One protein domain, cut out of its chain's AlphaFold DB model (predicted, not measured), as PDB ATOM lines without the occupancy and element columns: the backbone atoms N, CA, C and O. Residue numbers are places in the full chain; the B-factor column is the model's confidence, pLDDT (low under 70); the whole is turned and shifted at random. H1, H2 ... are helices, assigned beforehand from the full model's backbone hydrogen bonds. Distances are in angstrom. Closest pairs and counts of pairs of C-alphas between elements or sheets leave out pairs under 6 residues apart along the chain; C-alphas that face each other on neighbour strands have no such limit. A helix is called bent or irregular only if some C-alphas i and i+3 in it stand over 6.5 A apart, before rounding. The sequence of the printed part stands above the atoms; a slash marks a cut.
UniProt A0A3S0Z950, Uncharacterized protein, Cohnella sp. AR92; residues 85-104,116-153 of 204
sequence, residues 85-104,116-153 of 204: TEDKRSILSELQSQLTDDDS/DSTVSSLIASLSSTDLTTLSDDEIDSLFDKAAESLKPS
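What this domain is: This is residues 85 to 104 and 116 to 153 of the 204 residues of an uncharacterized protein of Cohnella sp. AR92 (UniProt A0A3S0Z950). The longest helix, H1, and the last one, H3, make a V: they come close near their first residues, 85 and 136, and spread apart as they run on. H2 bridges the wider part of this V, from the last part of H3 to the second half of H1, and folds back beside H3 as a helical hairpin; the centres of the three helices make a triangle. The printed part has 58 residues with three named helices, in the order H1, H2, H3 along the chain, and no named strand; the class is all helix, with 45 of the 58 printed residues in helices. The whole is compact, with a radius of gyration of the C-alphas of 11.0 A, and its outline is rounded, with spans of 29 by 26 by 17 A. The two pieces of chain on either side of a cut, residues 85 to 104 and 116 to 153, hold H1 alone and the hairpin of H2 and H3.

Where its parts are: H1, the longest helix, takes residues 85 to 102, 18 residues. Its first C-alpha, that of Thr 85, stands at (218.655, 316.339, 165.616) and its last, that of Asp 102, at (224.914, 292.174, 172.435), 25.9 A from first to last. H3 takes residues 136 to 150, 15 residues, and measures 20.9 A from its first to its last C-alpha; C-alpha 150, where it ends, stands at (220.366, 299.015, 158.319). H2 takes residues 116 to 127, 12 residues, with 16.0 A between its first and last C-alphas, and begins with C-alpha 116 at (227.650, 291.670, 159.148). No helix is bent or irregular.

How they stand to each other: H1 touches both other helices, each with a different part of its length. With residues 85 to 92 alone it touches H3, and the closest C-alphas of the two are those of Thr 85 and Asp 136, 6.1 A apart. H1 and H3 run the same way at a steep tilt of 46 degrees, centre to centre 11.8 A. With residues 92 to 99 alone H1 touches H2, and H2 touches H1 with residues 123 to 127 alone; the closest C-alphas of the two are those of Gln 96 and Ser 127, 6.4 A apart. H1 and H2 run opposite ways at a steep tilt of 64 degrees, centre to centre 12.9 A. H2 and H3 touch and form a helical hairpin, opposite ways at a shallow tilt of 22 degrees, centre to centre 12.6 A. In this hairpin residues 118 to 122 of H2 touch residues 146 to 150 of H3, and the closest C-alphas are those of Val 119 and Ser 149, 6.4 A apart. Of the three pairs of helices, 1 is at a shallow tilt, and the packing is mostly crossed, but only just. In H1, H2 and H3 every pair of O i and N i+4 is within hydrogen-bond range.

The domain as a whole: The two C-alphas farthest apart are those of Ser 104 and Asp 137, at 32.7 A, and the first and last printed C-alphas, those of Thr 85 and Ser 153, are 26.1 A apart. Residues 105 to 115 are cut out and not printed, and C-alphas 104 and 116 stand 16.4 A apart across the cut. The link from H1 to H2 is the link across the cut. The link from H2 to H3 has 8 residues and is short. The mean pLDDT of the printed part is 85.5; five residues are under 70, namely 102 to 104, of which 102 belongs to H1, and 152 to 153.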
ATOM      1  N   THR A  85     217.257 316.751 165.433       89.75
ATOM      2  CA  THR A  85     218.655 316.339 165.616       89.75
ATOM      3  C   THR A  85     218.872 315.691 166.984       89.75
ATOM      4  O   THR A  85     219.635 314.738 167.095       89.75
ATOM      5  N   GLU A  86     218.142 316.137 168.008       90.12
ATOM      6  CA  GLU A  86     218.130 315.524 169.340       90.12
ATOM      7  C   GLU A  86     217.604 314.079 169.302       90.12
ATOM      8  O   GLU A  86     218.232 313.181 169.863       90.12
ATOM      9  N   ASP A  87     216.508 313.824 168.577       93.69
ATOM     10  CA  ASP A  87     215.964 312.467 168.424       93.69
ATOM     11  C   ASP A  87     216.977 311.550 167.728       93.69
ATOM     12  O   ASP A  87     217.218 310.425 168.172       93.69
ATOM     13  N   LYS A  88     217.624 312.047 166.665       94.00
ATOM     14  CA  LYS A  88     218.659 311.304 165.934       94.00
ATOM     15  C   LYS A  88     219.849 310.963 166.833       94.00
ATOM     16  O   LYS A  88     220.303 309.821 166.807       94.00
ATOM     17  N   ARG A  89     220.317 311.896 167.677       92.94
ATOM     18  CA  ARG A  89     221.363 311.616 168.685       92.94
ATOM     19  C   ARG A  89     220.935 310.512 169.639       92.94
ATOM     20  O   ARG A  89     221.719 309.604 169.895       92.94
ATOM     21  N   SER A  90     219.707 310.589 170.154       94.12
ATOM     22  CA  SER A  90     219.202 309.598 171.104       94.12
ATOM     23  C   SER A  90     219.150 308.204 170.478       94.12
ATOM     24  O   SER A  90     219.537 307.240 171.130       94.12
ATOM     25  N   ILE A  91     218.746 308.094 169.207       93.00
ATOM     26  CA  ILE A  91     218.735 306.821 168.471       93.00
ATOM     27  C   ILE A  91     220.159 306.299 168.251       93.00
ATOM     28  O   ILE A  91     220.418 305.123 168.489       93.00
ATOM     29  N   LEU A  92     221.095 307.154 167.825       91.81
ATOM     30  CA  LEU A  92     222.495 306.758 167.628       91.81
ATOM     31  C   LEU A  92     223.153 306.299 168.939       91.81
ATOM     32  O   LEU A  92     223.912 305.332 168.932       91.81
ATOM     33  N   SER A  93     222.837 306.953 170.060       91.00
ATOM     34  CA  SER A  93     223.328 306.564 171.384       91.00
ATOM     35  C   SER A  93     222.722 305.245 171.865       91.00
ATOM     36  O   SER A  93     223.426 304.444 172.476       91.00
ATOM     37  N   GLU A  94     221.434 305.015 171.605       90.94
ATOM     38  CA  GLU A  94     220.761 303.753 171.931       90.94
ATOM     39  C   GLU A  94     221.355 302.597 171.122       90.94
ATOM     40  O   GLU A  94     221.696 301.565 171.692       90.94
ATOM     41  N   LEU A  95     221.563 302.799 169.813       88.44
ATOM     42  CA  LEU A  95     222.259 301.836 168.959       88.44
ATOM     43  C   LEU A  95     223.642 301.519 169.532       88.44
ATOM     44  O   LEU A  95     223.985 300.352 169.678       88.44
ATOM     45  N   GLN A  96     224.413 302.538 169.914       87.88
ATOM     46  CA  GLN A  96     225.729 302.336 170.516       87.88
ATOM     47  C   GLN A  96     225.666 301.484 171.796       87.88
ATOM     48  O   GLN A  96     226.526 300.626 171.967       87.88
ATOM     49  N   SER A  97     224.662 301.687 172.660       87.50
ATOM     50  CA  SER A  97     224.481 300.881 173.878       87.50
ATOM     51  C   SER A  97     224.115 299.435 173.554       87.50
ATOM     52  O   SER A  97     224.805 298.523 174.001       87.50
ATOM     53  N   GLN A  98     223.085 299.221 172.728       83.19
ATOM     54  CA  GLN A  98     222.613 297.876 172.374       83.19
ATOM     55  C   GLN A  98     223.720 297.039 171.732       83.19
ATOM     56  O   GLN A  98     223.877 295.867 172.051       83.19
ATOM     57  N   LEU A  99     224.537 297.661 170.883       77.38
ATOM     58  CA  LEU A  99     225.662 297.007 170.220       77.38
ATOM     59  C   LEU A  99     226.787 296.620 171.188       77.38
ATOM     60  O   LEU A  99     227.455 295.615 170.974       77.38
ATOM     61  N   THR A 100     227.014 297.396 172.253       74.94
ATOM     62  CA  THR A 100     227.985 297.017 173.292       74.94
ATOM     63  C   THR A 100     227.469 295.939 174.240       74.94
ATOM     64  O   THR A 100     228.281 295.225 174.825       74.94
ATOM     65  N   ASP A 101     226.149 295.822 174.393       74.06
ATOM     66  CA  ASP A 101     225.518 294.816 175.246       74.06
ATOM     67  C   ASP A 101     225.402 293.444 174.533       74.06
ATOM     68  O   ASP A 101     225.609 292.414 175.173       74.06
ATOM     69  N   ASP A 102     225.149 293.411 173.216       66.62
ATOM     70  CA  ASP A 102     224.914 292.174 172.435       66.62
ATOM     71  C   ASP A 102     226.191 291.343 172.157       66.62
ATOM     72  O   ASP A 102     226.139 290.113 172.105       66.62
ATOM     73  N   ASP A 103     227.369 291.983 172.090       60.16
ATOM     74  CA  ASP A 103     228.677 291.310 171.896       60.16
ATOM     75  C   ASP A 103     229.031 290.356 173.064       60.16
ATOM     76  O   ASP A 103     229.917 289.510 172.952       60.16
ATOM     77  N   SER A 104     228.330 290.462 174.202       57.00
ATOM     78  CA  SER A 104     228.580 289.628 175.384       57.00
ATOM     79  C   SER A 104     227.779 288.318 175.440       57.00
ATOM     80  O   SER A 104     228.150 287.459 176.240       57.00
ATOM     81  N   ASP A 116     226.925 291.531 157.885       70.06
ATOM     82  CA  ASP A 116     227.650 291.670 159.148       70.06
ATOM     83  C   ASP A 116     228.867 292.604 159.028       70.06
ATOM     84  O   ASP A 116     229.095 293.466 159.873       70.06
ATOM     85  N   SER A 117     229.584 292.558 157.898       73.06
ATOM     86  CA  SER A 117     230.752 293.417 157.661       73.06
ATOM     87  C   SER A 117     230.408 294.917 157.622       73.06
ATOM     88  O   SER A 117     231.172 295.761 158.112       73.06
ATOM     89  N   THR A 118     229.247 295.270 157.058       80.69
ATOM     90  CA  THR A 118     228.801 296.670 156.958       80.69
ATOM     91  C   THR A 118     228.329 297.208 158.302       80.69
ATOM     92  O   THR A 118     228.688 298.327 158.675       80.69
ATOM     93  N   VAL A 119     227.604 296.378 159.054       81.31
ATOM     94  CA  VAL A 119     227.118 296.695 160.395       81.31
ATOM     95  C   VAL A 119     228.303 296.792 161.357       81.31
ATOM     96  O   VAL A 119     228.459 297.822 162.000       81.31
ATOM     97  N   SER A 120     229.237 295.841 161.341       81.12
ATOM     98  CA  SER A 120     230.503 295.890 162.092       81.12
ATOM     99  C   SER A 120     231.311 297.167 161.830       81.12
ATOM    100  O   SER A 120     231.815 297.809 162.755       81.12
ATOM    101  N   SER A 121     231.399 297.602 160.569       85.25
ATOM    102  CA  SER A 121     232.090 298.850 160.208       85.25
ATOM    103  C   SER A 121     231.365 300.101 160.722       85.25
ATOM    104  O   SER A 121     232.010 301.089 161.097       85.25
ATOM    105  N   LEU A 122     230.031 300.077 160.746       86.25
ATOM    106  CA  LEU A 122     229.210 301.133 161.334       86.25
ATOM    107  C   LEU A 122     229.378 301.167 162.857       86.25
ATOM    108  O   LEU A 122     229.628 302.240 163.397       86.25
ATOM    109  N   ILE A 123     229.314 300.013 163.524       84.81
ATOM    110  CA  ILE A 123     229.504 299.860 164.973       84.81
ATOM    111  C   ILE A 123     230.854 300.444 165.385       84.81
ATOM    112  O   ILE A 123     230.916 301.296 166.268       84.81
ATOM    113  N   ALA A 124     231.935 300.056 164.702       85.56
ATOM    114  CA  ALA A 124     233.275 300.574 164.970       85.56
ATOM    115  C   ALA A 124     233.374 302.097 164.759       85.56
ATOM    116  O   ALA A 124     234.094 302.791 165.484       85.56
ATOM    117  N   SER A 125     232.639 302.627 163.774       87.56
ATOM    118  CA  SER A 125     232.569 304.069 163.526       87.56
ATOM    119  C   SER A 125     231.796 304.795 164.630       87.56
ATOM    120  O   SER A 125     232.245 305.843 165.086       87.56
ATOM    121  N   LEU A 126     230.665 304.246 165.084       88.38
ATOM    122  CA  LEU A 126     229.831 304.825 166.141       88.38
ATOM    123  C   LEU A 126     230.529 304.776 167.502       88.38
ATOM    124  O   LEU A 126     230.558 305.780 168.201       88.38
ATOM    125  N   SER A 127     231.168 303.657 167.849       87.62
ATOM    126  CA  SER A 127     231.864 303.492 169.131       87.62
ATOM    127  C   SER A 127     233.076 304.413 169.287       87.62
ATOM    128  O   SER A 127     233.408 304.827 170.397       87.62
ATOM    129  N   SER A 128     233.722 304.765 168.172       87.88
ATOM    130  CA  SER A 128     234.873 305.675 168.148       87.88
ATOM    131  C   SER A 128     234.478 307.154 168.116       87.88
ATOM    132  O   SER A 128     235.353 308.017 168.214       87.88
ATOM    133  N   THR A 129     233.189 307.464 167.943       90.00
ATOM    134  CA  THR A 129     232.705 308.829 167.720       90.00
ATOM    135  C   THR A 129     231.950 309.345 168.940       90.00
ATOM    136  O   THR A 129     231.000 308.730 169.408       90.00
ATOM    137  N   ASP A 130     232.344 310.514 169.446       92.81
ATOM    138  CA  ASP A 130     231.664 311.157 170.573       92.81
ATOM    139  C   ASP A 130     230.486 312.017 170.087       92.81
ATOM    140  O   ASP A 130     230.657 313.171 169.676       92.81
ATOM    141  N   LEU A 131     229.274 311.454 170.178       89.62
ATOM    142  CA  LEU A 131     228.010 312.084 169.775       89.62
ATOM    143  C   LEU A 131     227.718 313.408 170.507       89.62
ATOM    144  O   LEU A 131     226.919 314.213 170.026       89.62
ATOM    145  N   THR A 132     228.357 313.660 171.654       89.50
ATOM    146  CA  THR A 132     228.150 314.894 172.431       89.50
ATOM    147  C   THR A 132     228.931 316.086 171.880       89.50
ATOM    148  O   THR A 132     228.581 317.235 172.151       89.50
ATOM    149  N   THR A 133     229.973 315.819 171.086       93.31
ATOM    150  CA  THR A 133     230.869 316.841 170.520       93.31
ATOM    151  C   THR A 133     230.576 317.176 169.062       93.31
ATOM    152  O   THR A 133     231.072 318.186 168.561       93.31
ATOM    153  N   LEU A 134     229.769 316.351 168.394       93.69
ATOM    154  CA  LEU A 134     229.402 316.531 166.996       93.69
ATOM    155  C   LEU A 134     228.442 317.704 166.786       93.69
ATOM    156  O   LEU A 134     227.587 318.014 167.625       93.69
ATOM    157  N   SER A 135     228.568 318.324 165.617       95.69
ATOM    158  CA  SER A 135     227.593 319.283 165.109       95.69
ATOM    159  C   SER A 135     226.329 318.589 164.590       95.69
ATOM    160  O   SER A 135     226.332 317.402 164.264       95.69
ATOM    161  N   ASP A 136     225.234 319.347 164.502       94.44
ATOM    162  CA  ASP A 136     223.940 318.850 164.018       94.44
ATOM    163  C   ASP A 136     224.024 318.248 162.598       94.44
ATOM    164  O   ASP A 136     223.466 317.182 162.350       94.44
ATOM    165  N   ASP A 137     224.793 318.865 161.692       94.88
ATOM    166  CA  ASP A 137     224.987 318.370 160.316       94.88
ATOM    167  C   ASP A 137     225.734 317.019 160.273       94.88
ATOM    168  O   ASP A 137     225.478 316.161 159.421       94.88
ATOM    169  N   GLU A 138     226.678 316.817 161.197       95.44
ATOM    170  CA  GLU A 138     227.428 315.563 161.312       95.44
ATOM    171  C   GLU A 138     226.549 314.441 161.867       95.44
ATOM    172  O   GLU A 138     226.627 313.312 161.382       95.44
ATOM    173  N   ILE A 139     225.693 314.756 162.842       93.31
ATOM    174  CA  ILE A 139     224.712 313.819 163.400       93.31
ATOM    175  C   ILE A 139     223.741 313.359 162.317       93.31
ATOM    176  O   ILE A 139     223.492 312.160 162.199       93.31
ATOM    177  N   ASP A 140     223.242 314.281 161.496       93.19
ATOM    178  CA  ASP A 140     222.351 313.959 160.382       93.19
ATOM    179  C   ASP A 140     223.024 313.023 159.374       93.19
ATOM    180  O   ASP A 140     222.468 311.986 159.010       93.19
ATOM    181  N   SER A 141     224.269 313.327 159.004       93.38
ATOM    182  CA  SER A 141     225.054 312.499 158.081       93.38
ATOM    183  C   SER A 141     225.332 311.094 158.638       93.38
ATOM    184  O   SER A 141     225.325 310.109 157.895       93.38
ATOM    185  N   LEU A 142     225.588 310.986 159.946       91.94
ATOM    186  CA  LEU A 142     225.790 309.710 160.638       91.94
ATOM    187  C   LEU A 142     224.505 308.897 160.720       91.94
ATOM    188  O   LEU A 142     224.537 307.691 160.480       91.94
ATOM    189  N   PHE A 143     223.390 309.552 161.032       92.81
ATOM    190  CA  PHE A 143     222.080 308.922 161.092       92.81
ATOM    191  C   PHE A 143     221.676 308.351 159.732       92.81
ATOM    192  O   PHE A 143     221.300 307.184 159.655       92.81
ATOM    193  N   ASP A 144     221.837 309.119 158.653       92.06
ATOM    194  CA  ASP A 144     221.539 308.647 157.297       92.06
ATOM    195  C   ASP A 144     222.428 307.463 156.904       92.06
ATOM    196  O   ASP A 144     221.951 306.486 156.328       92.06
ATOM    197  N   LYS A 145     223.716 307.509 157.262       89.75
ATOM    198  CA  LYS A 145     224.646 306.399 157.023       89.75
ATOM    199  C   LYS A 145     224.248 305.146 157.806       89.75
ATOM    200  O   LYS A 145     224.287 304.055 157.244       89.75
ATOM    201  N   ALA A 146     223.855 305.294 159.069       88.38
ATOM    202  CA  ALA A 146     223.382 304.189 159.896       88.38
ATOM    203  C   ALA A 146     222.084 303.587 159.342       88.38
ATOM    204  O   ALA A 146     221.974 302.371 159.205       88.38
ATOM    205  N   ALA A 147     221.131 304.437 158.955       87.69
ATOM    206  CA  ALA A 147     219.882 304.021 158.335       87.69
ATOM    207  C   ALA A 147     220.116 303.303 156.997       87.69
ATOM    208  O   ALA A 147     219.440 302.322 156.708       87.69
ATOM    209  N   GLU A 148     221.084 303.755 156.196       86.81
ATOM    210  CA  GLU A 148     221.450 303.103 154.937       86.81
ATOM    211  C   GLU A 148     222.104 301.736 155.166       86.81
ATOM    212  O   GLU A 148     221.781 300.787 154.460       86.81
ATOM    213  N   SER A 149     222.965 301.601 156.178       82.81
ATOM    214  CA  SER A 149     223.551 300.309 156.563       82.81
ATOM    215  C   SER A 149     222.526 299.326 157.138       82.81
ATOM    216  O   SER A 149     222.712 298.121 157.013       82.81
ATOM    217  N   LEU A 150     221.453 299.826 157.758       78.81
ATOM    218  CA  LEU A 150     220.366 299.015 158.319       78.81
ATOM    219  C   LEU A 150     219.228 298.751 157.335       78.81
ATOM    220  O   LEU A 150     218.346 297.945 157.642       78.81
ATOM    221  N   LYS A 151     219.201 299.409 156.168       80.00
ATOM    222  CA  LYS A 151     218.226 299.065 155.135       80.00
ATOM    223  C   LYS A 151     218.495 297.622 154.721       80.00
ATOM    224  O   LYS A 151     219.556 297.355 154.155       80.00
ATOM    225  N   PRO A 152     217.557 296.691 154.974       61.03
ATOM    226  CA  PRO A 152     217.713 295.339 154.480       61.03
ATOM    227  C   PRO A 152     217.868 295.442 152.968       61.03
ATOM    228  O   PRO A 152     217.057 296.100 152.312       61.03
ATOM    229  N   SER A 153     218.939 294.844 152.441       58.91
ATOM    230  CA  SER A 153     219.140 294.711 151.002       58.91
ATOM    231  C   SER A 153     217.826 294.234 150.393       58.91
ATOM    232  O   SER A 153     217.342 293.151 150.714       58.91
TER     233      SER A 153